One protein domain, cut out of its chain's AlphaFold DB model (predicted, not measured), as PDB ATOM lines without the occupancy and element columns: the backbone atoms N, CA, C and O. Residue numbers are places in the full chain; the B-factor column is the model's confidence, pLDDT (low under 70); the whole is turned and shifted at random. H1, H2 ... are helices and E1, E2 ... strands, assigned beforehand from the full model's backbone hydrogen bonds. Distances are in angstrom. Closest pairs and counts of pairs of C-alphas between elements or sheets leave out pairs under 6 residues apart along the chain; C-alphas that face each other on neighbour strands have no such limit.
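This is residues 203 to 230 and 280 to 371 of the 535 residues of an uncharacterized protein of Deltaproteobacteria bacterium RIFCSPLOWO2_12_FULL_60_19 (UniProt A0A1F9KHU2). Two long helices, H2 and H4, run side by side in opposite ways as a rod; short H3 lies in the turn joining them, and H1 and H5 pack toward the other end. The printed part has 120 residues, with named elements in the order H1, H2, H3, H4, E1, H5; it is mostly helix and loose, radius of gyration of the C-alphas 18.2 A, spans 62 by 28 by 24 A.

H1, residues 214 to 224, begins at C-alpha (146.450, 86.172, 65.159). H2 is residues 280 to 317, 53.4 A; H3, 323 to 327; H4, 330 to 353, 35.0 A; E1, 354 to 356. H5, residues 359 to 369, ends at C-alpha (137.626, 105.065, 69.880).

H2 touches H4 with residues 294 to 312 alone, at a shallow tilt of 16 degrees; closest are C-alphas Ser 305 and Ala 339, 5.3 A. H5 only just touches H4, with 3 pairs of C-alphas within 8 A, closest Lys 344 and Val 369, 5.5 A. H1 only just touches H4, with 3 pairs, closest Gln 216 and Asn 349, 6.1 A. H2 and H3 touch only at the corner. O i to N i+4 pairs are within hydrogen-bond range throughout H1 and H5, 33 of 34 in H2, 19 of 20 in H4 and 0 of 1 in H3, where 1 of 2 O i to N i+3 pairs is.

Residues 231 to 279 are cut out, leaving 13.3 A between C-alphas 230 and 280. Confidence is under 70 at residues 206 to 211 and 312 to 335.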
ATOM      1  N   LYS A 203     129.081  95.055  55.572       84.12
ATOM      2  CA  LYS A 203     129.582  94.406  54.354       84.12
ATOM      3  C   LYS A 203     130.985  93.869  54.566       84.12
ATOM      4  O   LYS A 203     131.839  94.583  55.094       84.12
ATOM      5  N   LEU A 204     131.244  92.641  54.128       83.00
ATOM      6  CA  LEU A 204     132.524  91.976  54.356       83.00
ATOM      7  C   LEU A 204     133.610  92.521  53.412       83.00
ATOM      8  O   LEU A 204     133.405  92.646  52.203       83.00
ATOM      9  N   ILE A 205     134.783  92.841  53.959       81.62
ATOM     10  CA  ILE A 205     135.931  93.378  53.224       81.62
ATOM     11  C   ILE A 205     136.733  92.203  52.637       81.62
ATOM     12  O   ILE A 205     137.405  91.488  53.383       81.62
ATOM     13  N   PRO A 206     136.755  92.009  51.304       65.12
ATOM     14  CA  PRO A 206     137.283  90.782  50.691       65.12
ATOM     15  C   PRO A 206     138.784  90.537  50.913       65.12
ATOM     16  O   PRO A 206     139.248  89.409  50.805       65.12
ATOM     17  N   GLN A 207     139.560  91.589  51.194       65.06
ATOM     18  CA  GLN A 207     141.026  91.533  51.312       65.06
ATOM     19  C   GLN A 207     141.529  91.560  52.767       65.06
ATOM     20  O   GLN A 207     142.737  91.552  53.000       65.06
ATOM     21  N   ALA A 208     140.626  91.611  53.752       64.38
ATOM     22  CA  ALA A 208     140.982  91.800  55.157       64.38
ATOM     23  C   ALA A 208     141.607  90.557  55.812       64.38
ATOM     24  O   ALA A 208     142.525  90.690  56.624       64.38
ATOM     25  N   ALA A 209     141.162  89.358  55.422       58.41
ATOM     26  CA  ALA A 209     141.609  88.090  56.006       58.41
ATOM     27  C   ALA A 209     143.122  87.845  55.846       58.41
ATOM     28  O   ALA A 209     143.755  87.297  56.739       58.41
ATOM     29  N   GLY A 210     143.733  88.320  54.752       59.22
ATOM     30  CA  GLY A 210     145.171  88.162  54.496       59.22
ATOM     31  C   GLY A 210     146.084  89.154  55.230       59.22
ATOM     32  O   GLY A 210     147.299  89.086  55.073       59.22
ATOM     33  N   ARG A 211     145.522  90.106  55.988       64.88
ATOM     34  CA  ARG A 211     146.268  91.143  56.733       64.88
ATOM     35  C   ARG A 211     145.983  91.127  58.237       64.88
ATOM     36  O   ARG A 211     146.481  91.994  58.954       64.88
ATOM     37  N   ALA A 212     145.163  90.189  58.700       73.12
ATOM     38  CA  ALA A 212     144.781  90.070  60.096       73.12
ATOM     39  C   ALA A 212     145.930  89.497  60.934       73.12
ATOM     40  O   ALA A 212     146.627  88.576  60.513       73.12
ATOM     41  N   ASN A 213     146.122  90.035  62.137       80.25
ATOM     42  CA  ASN A 213     146.983  89.395  63.127       80.25
ATOM     43  C   ASN A 213     146.259  88.208  63.793       80.25
ATOM     44  O   ASN A 213     145.047  88.046  63.660       80.25
ATOM     45  N   PHE A 214     146.997  87.385  64.541       79.81
ATOM     46  CA  PHE A 214     146.450  86.172  65.159       79.81
ATOM     47  C   PHE A 214     145.189  86.419  66.026       79.81
ATOM     48  O   PHE A 214     144.192  85.731  65.810       79.81
ATOM     49  N   PRO A 215     145.139  87.427  66.925       75.81
ATOM     50  CA  PRO A 215     143.910  87.754  67.662       75.81
ATOM     51  C   PRO A 215     142.719  88.154  66.776       75.81
ATOM     52  O   PRO A 215     141.585  87.768  67.053       75.81
ATOM     53  N   GLN A 216     142.960  88.918  65.709       79.00
ATOM     54  CA  GLN A 216     141.919  89.317  64.756       79.00
ATOM     55  C   GLN A 216     141.396  88.120  63.964       79.00
ATOM     56  O   GLN A 216     140.202  88.044  63.683       79.00
ATOM     57  N   GLN A 217     142.275  87.179  63.631       79.56
ATOM     58  CA  GLN A 217     141.899  85.961  62.934       79.56
ATOM     59  C   GLN A 217     141.042  85.050  63.819       79.56
ATOM     60  O   GLN A 217     139.997  84.605  63.365       79.56
ATOM     61  N   ILE A 218     141.380  84.894  65.106       80.25
ATOM     62  CA  ILE A 218     140.524  84.183  66.076       80.25
ATOM     63  C   ILE A 218     139.135  84.823  66.169       80.25
ATOM     64  O   ILE A 218     138.131  84.113  66.191       80.25
ATOM     65  N   PHE A 219     139.064  86.156  66.232       82.19
ATOM     66  CA  PHE A 219     137.787  86.869  66.261       82.19
ATOM     67  C   PHE A 219     136.950  86.574  65.010       82.19
ATOM     68  O   PHE A 219     135.769  86.254  65.122       82.19
ATOM     69  N   TYR A 220     137.572  86.655  63.831       81.38
ATOM     70  CA  TYR A 220     136.907  86.369  62.565       81.38
ATOM     71  C   TYR A 220     136.424  84.917  62.498       81.38
ATOM     72  O   TYR A 220     135.241  84.685  62.268       81.38
ATOM     73  N   ASP A 221     137.304  83.957  62.781       79.94
ATOM     74  CA  ASP A 221     136.997  82.526  62.760       79.94
ATOM     75  C   ASP A 221     135.884  82.177  63.758       79.94
ATOM     76  O   ASP A 221     134.981  81.406  63.437       79.94
ATOM     77  N   GLY A 222     135.884  82.799  64.942       80.19
ATOM     78  CA  GLY A 222     134.809  82.662  65.925       80.19
ATOM     79  C   GLY A 222     133.461  83.199  65.433       80.19
ATOM     80  O   GLY A 222     132.421  82.642  65.780       80.19
ATOM     81  N   LEU A 223     133.466  84.241  64.598       81.38
ATOM     82  CA  LEU A 223     132.255  84.825  64.019       81.38
ATOM     83  C   LEU A 223     131.669  83.954  62.895       81.38
ATOM     84  O   LEU A 223     130.448  83.793  62.820       81.38
ATOM     85  N   ILE A 224     132.532  83.408  62.030       80.06
ATOM     86  CA  ILE A 224     132.138  82.623  60.845       80.06
ATOM     87  C   ILE A 224     132.032  81.115  61.104       80.06
ATOM     88  O   ILE A 224     131.617  80.366  60.218       80.06
ATOM     89  N   SER A 225     132.408  80.648  62.297       77.12
ATOM     90  CA  SER A 225     132.312  79.235  62.661       77.12
ATOM     91  C   SER A 225     130.878  78.728  62.483       77.12
ATOM     92  O   SER A 225     129.932  79.275  63.050       77.12
ATOM     93  N   GLY A 226     130.716  77.687  61.664       71.69
ATOM     94  CA  GLY A 226     129.413  77.095  61.351       71.69
ATOM     95  C   GLY A 226     128.620  77.779  60.228       71.69
ATOM     96  O   GLY A 226     127.555  77.283  59.879       71.69
ATOM     97  N   GLU A 227     129.126  78.847  59.603       79.69
ATOM     98  CA  GLU A 227     128.447  79.572  58.507       79.69
ATOM     99  C   GLU A 227     128.808  79.019  57.109       79.69
ATOM    100  O   GLU A 227     128.961  79.756  56.133       79.69
ATOM    101  N   THR A 228     128.991  77.700  56.988       82.94
ATOM    102  CA  THR A 228     129.333  77.072  55.702       82.94
ATOM    103  C   THR A 228     128.151  77.180  54.736       82.94
ATOM    104  O   THR A 228     127.123  76.544  54.945       82.94
ATOM    105  N   GLN A 229     128.323  77.934  53.647       83.06
ATOM    106  CA  GLN A 229     127.289  78.193  52.637       83.06
ATOM    107  C   GLN A 229     126.945  76.937  51.813       83.06
ATOM    108  O   GLN A 229     127.461  76.731  50.715       83.06
ATOM    109  N   THR A 230     126.097  76.068  52.356       85.81
ATOM    110  CA  THR A 230     125.493  74.913  51.674       85.81
ATOM    111  C   THR A 230     124.040  75.206  51.303       85.81
ATOM    112  O   THR A 230     123.443  76.169  51.792       85.81
ATOM    113  N   GLN A 280     125.879  85.421  44.889       87.19
ATOM    114  CA  GLN A 280     125.627  86.713  45.506       87.19
ATOM    115  C   GLN A 280     124.505  86.602  46.544       87.19
ATOM    116  O   GLN A 280     124.581  87.241  47.589       87.19
ATOM    117  N   THR A 281     123.513  85.746  46.300       87.81
ATOM    118  CA  THR A 281     122.414  85.459  47.230       87.81
ATOM    119  C   THR A 281     122.934  84.960  48.586       87.81
ATOM    120  O   THR A 281     122.638  85.566  49.618       87.81
ATOM    121  N   ALA A 282     123.773  83.915  48.600       86.44
ATOM    122  CA  ALA A 282     124.372  83.396  49.833       86.44
ATOM    123  C   ALA A 282     125.290  84.423  50.500       86.44
ATOM    124  O   ALA A 282     125.315  84.531  51.725       86.44
ATOM    125  N   ARG A 283     126.013  85.223  49.708       86.50
ATOM    126  CA  ARG A 283     126.870  86.288  50.231       86.50
ATOM    127  C   ARG A 283     126.080  87.366  50.974       86.50
ATOM    128  O   ARG A 283     126.447  87.692  52.097       86.50
ATOM    129  N   VAL A 284     125.011  87.895  50.376       87.19
ATOM    130  CA  VAL A 284     124.173  88.935  51.002       87.19
ATOM    131  C   VAL A 284     123.497  88.388  52.258       87.19
ATOM    132  O   VAL A 284     123.485  89.052  53.292       87.19
ATOM    133  N   LEU A 285     123.001  87.150  52.213       87.25
ATOM    134  CA  LEU A 285     122.384  86.516  53.378       87.25
ATOM    135  C   LEU A 285     123.391  86.290  54.516       87.25
ATOM    136  O   LEU A 285     123.079  86.535  55.681       87.25
ATOM    137  N   MET A 286     124.619  85.885  54.182       87.12
ATOM    138  CA  MET A 286     125.704  85.766  55.155       87.12
ATOM    139  C   MET A 286     126.051  87.129  55.764       87.12
ATOM    140  O   MET A 286     126.163  87.234  56.983       87.12
ATOM    141  N   GLU A 287     126.167  88.183  54.952       87.19
ATOM    142  CA  GLU A 287     126.403  89.546  55.441       87.19
ATOM    143  C   GLU A 287     125.303  89.985  56.416       87.19
ATOM    144  O   GLU A 287     125.626  90.479  57.494       87.19
ATOM    145  N   LEU A 288     124.024  89.724  56.129       86.00
ATOM    146  CA  LEU A 288     122.911  90.036  57.037       86.00
ATOM    147  C   LEU A 288     122.990  89.269  58.366       86.00
ATOM    148  O   LEU A 288     122.829  89.871  59.431       86.00
ATOM    149  N   ARG A 289     123.270  87.960  58.334       85.94
ATOM    150  CA  ARG A 289     123.419  87.138  59.551       85.94
ATOM    151  C   ARG A 289     124.579  87.617  60.417       85.94
ATOM    152  O   ARG A 289     124.410  87.835  61.618       85.94
ATOM    153  N   LEU A 290     125.750  87.803  59.807       86.75
ATOM    154  CA  LEU A 290     126.937  88.296  60.503       86.75
ATOM    155  C   LEU A 290     126.687  89.699  61.060       86.75
ATOM    156  O   LEU A 290     127.057  89.974  62.196       86.75
ATOM    157  N   SER A 291     125.977  90.550  60.316       87.19
ATOM    158  CA  SER A 291     125.603  91.890  60.770       87.19
ATOM    159  C   SER A 291     124.756  91.864  62.036       87.19
ATOM    160  O   SER A 291     125.051  92.613  62.961       87.19
ATOM    161  N   ARG A 292     123.758  90.971  62.122       85.56
ATOM    162  CA  ARG A 292     122.935  90.803  63.333       85.56
ATOM    163  C   ARG A 292     123.773  90.365  64.537       85.56
ATOM    164  O   ARG A 292     123.644  90.947  65.610       85.56
ATOM    165  N   LYS A 293     124.668  89.384  64.358       86.88
ATOM    166  CA  LYS A 293     125.583  88.924  65.422       86.88
ATOM    167  C   LYS A 293     126.516  90.043  65.896       86.88
ATOM    168  O   LYS A 293     126.671  90.247  67.097       86.88
ATOM    169  N   LEU A 294     127.117  90.775  64.958       88.81
ATOM    170  CA  LEU A 294     128.016  91.894  65.245       88.81
ATOM    171  C   LEU A 294     127.293  93.045  65.943       88.81
ATOM    172  O   LEU A 294     127.824  93.607  66.897       88.81
ATOM    173  N   TYR A 295     126.083  93.369  65.486       87.62
ATOM    174  CA  TYR A 295     125.225  94.365  66.113       87.62
ATOM    175  C   TYR A 295     124.953  94.008  67.574       87.62
ATOM    176  O   TYR A 295     125.206  94.837  68.441       87.62
ATOM    177  N   GLN A 296     124.533  92.769  67.853       87.62
ATOM    178  CA  GLN A 296     124.251  92.324  69.218       87.62
ATOM    179  C   GLN A 296     125.492  92.420  70.114       87.62
ATOM    180  O   GLN A 296     125.433  92.996  71.192       87.62
ATOM    181  N   GLN A 297     126.646  91.933  69.644       89.12
ATOM    182  CA  GLN A 297     127.894  92.017  70.411       89.12
ATOM    183  C   GLN A 297     128.315  93.465  70.700       89.12
ATOM    184  O   GLN A 297     128.808  93.760  71.790       89.12
ATOM    185  N   LEU A 298     128.143  94.371  69.729       88.06
ATOM    186  CA  LEU A 298     128.435  95.793  69.908       88.06
ATOM    187  C   LEU A 298     127.462  96.441  70.893       88.06
ATOM    188  O   LEU A 298     127.916  97.159  71.780       88.06
ATOM    189  N   HIS A 299     126.164  96.167  70.757       90.56
ATOM    190  CA  HIS A 299     125.124  96.639  71.668       90.56
ATOM    191  C   HIS A 299     125.426  96.208  73.108       90.56
ATOM    192  O   HIS A 299     125.587  97.062  73.977       90.56
ATOM    193  N   ASP A 300     125.624  94.909  73.346       90.12
ATOM    194  CA  ASP A 300     125.875  94.360  74.684       90.12
ATOM    195  C   ASP A 300     127.154  94.948  75.305       90.12
ATOM    196  O   ASP A 300     127.213  95.253  76.498       90.12
ATOM    197  N   SER A 301     128.194  95.155  74.488       88.88
ATOM    198  CA  SER A 301     129.443  95.775  74.937       88.88
ATOM    199  C   SER A 301     129.267  97.255  75.297       88.88
ATOM    200  O   SER A 301     129.817  97.712  76.304       88.88
ATOM    201  N   LEU A 302     128.504  98.007  74.498       89.50
ATOM    202  CA  LEU A 302     128.194  99.415  74.750       89.50
ATOM    203  C   LEU A 302     127.327  99.578  75.999       89.50
ATOM    204  O   LEU A 302     127.648 100.409  76.847       89.50
ATOM    205  N   GLU A 303     126.282  98.764  76.139       90.56
ATOM    206  CA  GLU A 303     125.389  98.760  77.296       90.56
ATOM    207  C   GLU A 303     126.161  98.436  78.581       90.56
ATOM    208  O   GLU A 303     126.057  99.159  79.575       90.56
ATOM    209  N   HIS A 304     127.013  97.405  78.552       86.94
ATOM    210  CA  HIS A 304     127.853  97.045  79.691       86.94
ATOM    211  C   HIS A 304     128.794  98.189  80.101       86.94
ATOM    212  O   HIS A 304     128.868  98.546  81.282       86.94
ATOM    213  N   SER A 305     129.480  98.800  79.130       86.62
ATOM    214  CA  SER A 305     130.365  99.945  79.361       86.62
ATOM    215  C   SER A 305     129.605 101.154  79.919       86.62
ATOM    216  O   SER A 305     130.036 101.748  80.910       86.62
ATOM    217  N   ALA A 306     128.448 101.491  79.343       86.00
ATOM    218  CA  ALA A 306     127.594 102.585  79.803       86.00
ATOM    219  C   ALA A 306     127.089 102.347  81.233       86.00
ATOM    220  O   ALA A 306     127.137 103.252  82.068       86.00
ATOM    221  N   LEU A 307     126.679 101.117  81.558       83.69
ATOM    222  CA  LEU A 307     126.236 100.738  82.898       83.69
ATOM    223  C   LEU A 307     127.348 100.905  83.938       83.69
ATOM    224  O   LEU A 307     127.084 101.385  85.041       83.69
ATOM    225  N   LEU A 308     128.583 100.511  83.619       78.00
ATOM    226  CA  LEU A 308     129.719 100.676  84.528       78.00
ATOM    227  C   LEU A 308     130.060 102.153  84.756       78.00
ATOM    228  O   LEU A 308     130.282 102.547  85.902       78.00
ATOM    229  N   VAL A 309     130.030 102.978  83.705       78.19
ATOM    230  CA  VAL A 309     130.211 104.434  83.827       78.19
ATOM    231  C   VAL A 309     129.084 105.059  84.652       78.19
ATOM    232  O   VAL A 309     129.352 105.845  85.558       78.19
ATOM    233  N   ARG A 310     127.826 104.663  84.431       77.38
ATOM    234  CA  ARG A 310     126.691 105.154  85.222       77.38
ATOM    235  C   ARG A 310     126.767 104.710  86.679       77.38
ATOM    236  O   ARG A 310     126.442 105.488  87.563       77.38
ATOM    237  N   LYS A 311     127.230 103.490  86.969       71.00
ATOM    238  CA  LYS A 311     127.487 103.041  88.350       71.00
ATOM    239  C   LYS A 311     128.578 103.880  89.019       71.00
ATOM    240  O   LYS A 311     128.426 104.224  90.189       71.00
ATOM    241  N   LEU A 312     129.628 104.245  88.279       67.19
ATOM    242  CA  LEU A 312     130.665 105.167  88.751       67.19
ATOM    243  C   LEU A 312     130.082 106.561  89.057       67.19
ATOM    244  O   LEU A 312     130.426 107.150  90.075       67.19
ATOM    245  N   LEU A 313     129.159 107.056  88.223       65.38
ATOM    246  CA  LEU A 313     128.481 108.349  88.401       65.38
ATOM    247  C   LEU A 313     127.387 108.352  89.478       65.38
ATOM    248  O   LEU A 313     127.229 109.338  90.187       65.38
ATOM    249  N   ASN A 314     126.626 107.275  89.646       61.38
ATOM    250  CA  ASN A 314     125.585 107.195  90.675       61.38
ATOM    251  C   ASN A 314     126.201 107.132  92.075       61.38
ATOM    252  O   ASN A 314     125.721 107.813  92.973       61.38
ATOM    253  N   ALA A 315     127.333 106.434  92.233       52.38
ATOM    254  CA  ALA A 315     128.149 106.520  93.446       52.38
ATOM    255  C   ALA A 315     128.698 107.944  93.708       52.38
ATOM    256  O   ALA A 315     129.138 108.245  94.818       52.38
ATOM    257  N   HIS A 316     128.677 108.818  92.696       52.41
ATOM    258  CA  HIS A 316     129.131 110.205  92.754       52.41
ATOM    259  C   HIS A 316     127.990 111.220  92.985       52.41
ATOM    260  O   HIS A 316     128.223 112.248  93.612       52.41
ATOM    261  N   ARG A 317     126.756 110.952  92.527       51.09
ATOM    262  CA  ARG A 317     125.626 111.909  92.568       51.09
ATOM    263  C   ARG A 317     124.788 111.902  93.853       51.09
ATOM    264  O   ARG A 317     123.955 112.789  94.008       51.09
ATOM    265  N   GLU A 318     124.986 110.955  94.771       47.84
ATOM    266  CA  GLU A 318     124.194 110.882  96.015       47.84
ATOM    267  C   GLU A 318     124.480 112.022  97.018       47.84
ATOM    268  O   GLU A 318     123.652 112.277  97.891       47.84
ATOM    269  N   SER A 319     125.567 112.789  96.867       41.16
ATOM    270  CA  SER A 319     125.718 114.085  97.540       41.16
ATOM    271  C   SER A 319     126.527 115.038  96.650       41.16
ATOM    272  O   SER A 319     127.636 114.728  96.223       41.16
ATOM    273  N   GLY A 320     125.966 116.207  96.319       38.72
ATOM    274  CA  GLY A 320     126.594 117.195  95.423       38.72
ATOM    275  C   GLY A 320     127.903 117.810  95.946       38.72
ATOM    276  O   GLY A 320     128.506 118.629  95.250       38.72
ATOM    277  N   GLU A 321     128.338 117.415  97.147       38.22
ATOM    278  CA  GLU A 321     129.562 117.869  97.810       38.22
ATOM    279  C   GLU A 321     130.580 116.730  98.081       38.22
ATOM    280  O   GLU A 321     131.738 117.030  98.371       38.22
ATOM    281  N   ASP A 322     130.247 115.439  97.886       39.81
ATOM    282  CA  ASP A 322     131.183 114.305  98.073       39.81
ATOM    283  C   ASP A 322     132.020 113.991  96.825       39.81
ATOM    284  O   ASP A 322     132.045 112.887  96.276       39.81
ATOM    285  N   TYR A 323     132.832 114.956  96.409       42.19
ATOM    286  CA  TYR A 323     133.921 114.723  95.454       42.19
ATOM    287  C   TYR A 323     134.977 113.727  95.979       42.19
ATOM    288  O   TYR A 323     135.770 113.191  95.203       42.19
ATOM    289  N   LEU A 324     134.965 113.440  97.287       37.97
ATOM    290  CA  LEU A 324     135.788 112.428  97.945       37.97
ATOM    291  C   LEU A 324     135.490 111.005  97.460       37.97
ATOM    292  O   LEU A 324     136.421 110.204  97.415       37.97
ATOM    293  N   SER A 325     134.251 110.691  97.045       39.66
ATOM    294  CA  SER A 325     133.861 109.338  96.607       39.66
ATOM    295  C   SER A 325     134.522 108.914  95.287       39.66
ATOM    296  O   SER A 325     134.807 107.730  95.090       39.66
ATOM    297  N   LEU A 326     134.872 109.886  94.431       42.50
ATOM    298  CA  LEU A 326     135.664 109.675  93.212       42.50
ATOM    299  C   LEU A 326     137.068 109.148  93.539       42.50
ATOM    300  O   LEU A 326     137.676 108.434  92.755       42.50
ATOM    301  N   VAL A 327     137.595 109.449  94.723       42.25
ATOM    302  CA  VAL A 327     138.964 109.069  95.082       42.25
ATOM    303  C   VAL A 327     139.032 107.680  95.745       42.25
ATOM    304  O   VAL A 327     140.097 107.207  96.125       42.25
ATOM    305  N   VAL A 328     137.901 106.990  95.933       40.28
ATOM    306  CA  VAL A 328     137.845 105.888  96.910       40.28
ATOM    307  C   VAL A 328     138.395 104.560  96.380       40.28
ATOM    308  O   VAL A 328     138.882 103.781  97.196       40.28
ATOM    309  N   ILE A 329     138.368 104.260  95.067       46.81
ATOM    310  CA  ILE A 329     138.875 102.965  94.555       46.81
ATOM    311  C   ILE A 329     139.399 103.055  93.097       46.81
ATOM    312  O   ILE A 329     138.598 102.990  92.160       46.81
ATOM    313  N   PRO A 330     140.729 103.088  92.867       47.38
ATOM    314  CA  PRO A 330     141.351 102.991  91.535       47.38
ATOM    315  C   PRO A 330     140.843 101.830  90.663       47.38
ATOM    316  O   PRO A 330     140.623 102.013  89.467       47.38
ATOM    317  N   ALA A 331     140.545 100.677  91.270       49.12
ATOM    318  CA  ALA A 331     140.024  99.498  90.572       49.12
ATOM    319  C   ALA A 331     138.676  99.741  89.860       49.12
ATOM    320  O   ALA A 331     138.331  99.026  88.921       49.12
ATOM    321  N   ASN A 332     137.896 100.751  90.266       55.78
ATOM    322  CA  ASN A 332     136.657 101.102  89.565       55.78
ATOM    323  C   ASN A 332     136.939 101.832  88.243       55.78
ATOM    324  O   ASN A 332     136.232 101.606  87.263       55.78
ATOM    325  N   TYR A 333     137.985 102.664  88.197       60.59
ATOM    326  CA  TYR A 333     138.433 103.313  86.963       60.59
ATOM    327  C   TYR A 333     139.061 102.310  86.006       60.59
ATOM    328  O   TYR A 333     138.811 102.385  84.810       60.59
ATOM    329  N   GLU A 334     139.833 101.361  86.530       61.31
ATOM    330  CA  GLU A 334     140.401 100.263  85.748       61.31
ATOM    331  C   GLU A 334     139.300  99.417  85.106       61.31
ATOM    332  O   GLU A 334     139.264  99.312  83.889       61.31
ATOM    333  N   ARG A 335     138.301  98.963  85.878       65.56
ATOM    334  CA  ARG A 335     137.149  98.219  85.333       65.56
ATOM    335  C   ARG A 335     136.397  98.980  84.241       65.56
ATOM    336  O   ARG A 335     136.006  98.388  83.240       65.56
ATOM    337  N   VAL A 336     136.174 100.283  84.427       71.81
ATOM    338  CA  VAL A 336     135.531 101.131  83.409       71.81
ATOM    339  C   VAL A 336     136.422 101.266  82.173       71.81
ATOM    340  O   VAL A 336     135.939 101.140  81.049       71.81
ATOM    341  N   ASN A 337     137.720 101.498  82.362       73.06
ATOM    342  CA  ASN A 337     138.679 101.608  81.270       73.06
ATOM    343  C   ASN A 337     138.812 100.296  80.493       73.06
ATOM    344  O   ASN A 337     138.868 100.353  79.269       73.06
ATOM    345  N   ASP A 338     138.806  99.150  81.169       75.25
ATOM    346  CA  ASP A 338     138.865  97.818  80.569       75.25
ATOM    347  C   ASP A 338     137.610  97.514  79.759       75.25
ATOM    348  O   ASP A 338     137.708  97.041  78.626       75.25
ATOM    349  N   ALA A 339     136.428  97.835  80.292       79.88
ATOM    350  CA  ALA A 339     135.172  97.683  79.566       79.88
ATOM    351  C   ALA A 339     135.161  98.541  78.291       79.88
ATOM    352  O   ALA A 339     134.923  98.032  77.195       79.88
ATOM    353  N   VAL A 340     135.541  99.818  78.404       82.94
ATOM    354  CA  VAL A 340     135.636 100.725  77.251       82.94
ATOM    355  C   VAL A 340     136.717 100.264  76.269       82.94
ATOM    356  O   VAL A 340     136.519 100.325  75.056       82.94
ATOM    357  N   LEU A 341     137.862  99.783  76.756       83.62
ATOM    358  CA  LEU A 341     138.933  99.238  75.922       83.62
ATOM    359  C   LEU A 341     138.463  97.991  75.165       83.62
ATOM    360  O   LEU A 341     138.776  97.845  73.983       83.62
ATOM    361  N   SER A 342     137.685  97.127  75.814       84.62
ATOM    362  CA  SER A 342     137.045  95.969  75.192       84.62
ATOM    363  C   SER A 342     136.113  96.398  74.056       84.62
ATOM    364  O   SER A 342     136.291  95.944  72.926       84.62
ATOM    365  N   THR A 343     135.219  97.369  74.291       86.81
ATOM    366  CA  THR A 343     134.326  97.917  73.252       86.81
ATOM    367  C   THR A 343     135.105  98.495  72.066       86.81
ATOM    368  O   THR A 343     134.786  98.232  70.905       86.81
ATOM    369  N   LYS A 344     136.184  99.239  72.330       88.62
ATOM    370  CA  LYS A 344     137.060  99.781  71.277       88.62
ATOM    371  C   LYS A 344     137.765  98.700  70.478       88.62
ATOM    372  O   LYS A 344     137.933  98.834  69.268       88.62
ATOM    373  N   THR A 345     138.211  97.650  71.159       85.25
ATOM    374  CA  THR A 345     138.920  96.527  70.545       85.25
ATOM    375  C   THR A 345     137.968  95.730  69.666       85.25
ATOM    376  O   THR A 345     138.314  95.426  68.525       85.25
ATOM    377  N   LEU A 346     136.745  95.487  70.144       87.62
ATOM    378  CA  LEU A 346     135.662  94.912  69.356       87.62
ATOM    379  C   LEU A 346     135.421  95.741  68.092       87.62
ATOM    380  O   LEU A 346     135.519  95.205  66.995       87.62
ATOM    381  N   TRP A 347     135.217  97.056  68.209       87.81
ATOM    382  CA  TRP A 347     135.007  97.919  67.042       87.81
ATOM    383  C   TRP A 347     136.183  97.920  66.055       87.81
ATOM    384  O   TRP A 347     135.991  97.835  64.839       87.81
ATOM    385  N   LYS A 348     137.419  97.961  66.557       86.69
ATOM    386  CA  LYS A 348     138.620  97.862  65.719       86.69
ATOM    387  C   LYS A 348     138.670  96.534  64.957       86.69
ATOM    388  O   LYS A 348     139.049  96.515  63.791       86.69
ATOM    389  N   ASN A 349     138.262  95.437  65.591       85.50
ATOM    390  CA  ASN A 349     138.167  94.139  64.931       85.50
ATOM    391  C   ASN A 349     137.027  94.108  63.905       85.50
ATOM    392  O   ASN A 349     137.228  93.616  62.800       85.50
ATOM    393  N   VAL A 350     135.864  94.692  64.211       85.88
ATOM    394  CA  VAL A 350     134.750  94.798  63.256       85.88
ATOM    395  C   VAL A 350     135.175  95.569  62.012       85.88
ATOM    396  O   VAL A 350     135.062  95.047  60.910       85.88
ATOM    397  N   THR A 351     135.739  96.766  62.169       86.38
ATOM    398  CA  THR A 351     136.175  97.614  61.040       86.38
ATOM    399  C   THR A 351     137.323  97.030  60.219       86.38
ATOM    400  O   THR A 351     137.507  97.415  59.064       86.38
ATOM    401  N   GLN A 352     138.083  96.087  60.782       85.31
ATOM    402  CA  GLN A 352     139.115  95.365  60.048       85.31
ATOM    403  C   GLN A 352     138.506  94.468  58.965       85.31
ATOM    404  O   GLN A 352     139.049  94.399  57.865       85.31
ATOM    405  N   PHE A 353     137.396  93.786  59.266       84.56
ATOM    406  CA  PHE A 353     136.788  92.781  58.385       84.56
ATOM    407  C   PHE A 353     135.496  93.244  57.720       84.56
ATOM    408  O   PHE A 353     135.091  92.661  56.718       84.56
ATOM    409  N   PHE A 354     134.860  94.282  58.251       86.44
ATOM    410  CA  PHE A 354     133.545  94.735  57.835       86.44
ATOM    411  C   PHE A 354     133.496  96.248  57.664       86.44
ATOM    412  O   PHE A 354     134.185  97.004  58.346       86.44
ATOM    413  N   LYS A 355     132.618  96.703  56.774       86.88
ATOM    414  CA  LYS A 355     132.324  98.116  56.556       86.88
ATOM    415  C   LYS A 355     130.829  98.370  56.716       86.88
ATOM    416  O   LYS A 355     130.022  97.662  56.121       86.88
ATOM    417  N   SER A 356     130.474  99.401  57.477       85.12
ATOM    418  CA  SER A 356     129.121  99.962  57.484       85.12
ATOM    419  C   SER A 356     129.042 101.119  56.489       85.12
ATOM    420  O   SER A 356     129.966 101.935  56.411       85.12
ATOM    421  N   ASP A 357     127.944 101.208  55.742       84.31
ATOM    422  CA  ASP A 357     127.661 102.353  54.864       84.31
ATOM    423  C   ASP A 357     127.047 103.541  55.632       84.31
ATOM    424  O   ASP A 357     126.929 104.643  55.088       84.31
ATOM    425  N   ASP A 358     126.700 103.351  56.909       85.44
ATOM    426  CA  ASP A 358     126.117 104.390  57.751       85.44
ATOM    427  C   ASP A 358     127.200 105.356  58.267       85.44
ATOM    428  O   ASP A 358     128.053 105.017  59.096       85.44
ATOM    429  N   ARG A 359     127.195 106.585  57.736       86.00
ATOM    430  CA  ARG A 359     128.181 107.621  58.081       86.00
ATOM    431  C   ARG A 359     128.075 108.079  59.533       86.00
ATOM    432  O   ARG A 359     129.109 108.347  60.140       86.00
ATOM    433  N   ASP A 360     126.864 108.184  60.074       85.81
ATOM    434  CA  ASP A 360     126.654 108.662  61.440       85.81
ATOM    435  C   ASP A 360     127.076 107.606  62.453       85.81
ATOM    436  O   ASP A 360     127.782 107.928  63.408       85.81
ATOM    437  N   PHE A 361     126.752 106.339  62.187       85.44
ATOM    438  CA  PHE A 361     127.244 105.221  62.984       85.44
ATOM    439  C   PHE A 361     128.780 105.176  63.014       85.44
ATOM    440  O   PHE A 361     129.386 105.134  64.085       85.44
ATOM    441  N   ASN A 362     129.423 105.252  61.843       85.75
ATOM    442  CA  ASN A 362     130.885 105.243  61.745       85.75
ATOM    443  C   ASN A 362     131.525 106.437  62.473       85.75
ATOM    444  O   ASN A 362     132.574 106.280  63.097       85.75
ATOM    445  N   ARG A 363     130.897 107.620  62.421       89.31
ATOM    446  CA  ARG A 363     131.347 108.808  63.159       89.31
ATOM    447  C   ARG A 363     131.255 108.598  64.670       89.31
ATOM    448  O   ARG A 363     132.255 108.787  65.351       89.31
ATOM    449  N   LEU A 364     130.097 108.173  65.181       85.88
ATOM    450  CA  LEU A 364     129.872 107.966  66.618       85.88
ATOM    451  C   LEU A 364     130.798 106.893  67.203       85.88
ATOM    452  O   LEU A 364     131.354 107.071  68.287       85.88
ATOM    453  N   MET A 365     131.005 105.797  66.470       83.44
ATOM    454  CA  MET A 365     131.952 104.755  66.865       83.44
ATOM    455  C   MET A 365     133.408 105.237  66.782       83.44
ATOM    456  O   MET A 365     134.214 104.877  67.636       83.44
ATOM    457  N   GLY A 366     133.752 106.080  65.801       83.06
ATOM    458  CA  GLY A 366     135.063 106.732  65.714       83.06
ATOM    459  C   GLY A 366     135.345 107.639  66.913       83.06
ATOM    460  O   GLY A 366     136.367 107.483  67.575       83.06
ATOM    461  N   GLU A 367     134.393 108.504  67.268       84.56
ATOM    462  CA  GLU A 367     134.469 109.355  68.464       84.56
ATOM    463  C   GLU A 367     134.633 108.522  69.751       84.56
ATOM    464  O   GLU A 367     135.356 108.913  70.668       84.56
ATOM    465  N   LEU A 368     134.012 107.337  69.812       81.75
ATOM    466  CA  LEU A 368     134.146 106.410  70.937       81.75
ATOM    467  C   LEU A 368     135.556 105.807  71.036       81.75
ATOM    468  O   LEU A 368     136.067 105.642  72.144       81.75
ATOM    469  N   VAL A 369     136.220 105.521  69.908       79.44
ATOM    470  CA  VAL A 369     137.626 105.065  69.880       79.44
ATOM    471  C   VAL A 369     138.568 106.110  70.466       79.44
ATOM    472  O   VAL A 369     139.470 105.751  71.234       79.44
ATOM    473  N   ASP A 370     138.311 107.382  70.175       77.88
ATOM    474  CA  ASP A 370     139.156 108.509  70.573       77.88
ATOM    475  C   ASP A 370     139.053 108.879  72.061       77.88
ATOM    476  O   ASP A 370     139.865 109.659  72.573       77.88
ATOM    477  N   LEU A 371     138.101 108.291  72.793       72.88
ATOM    478  CA  LEU A 371     137.957 108.496  74.232       72.88
ATOM    479  C   LEU A 371     139.274 108.174  74.969       72.88
ATOM    480  O   LEU A 371     139.857 107.108  74.801       72.88
TER     481      LEU A 371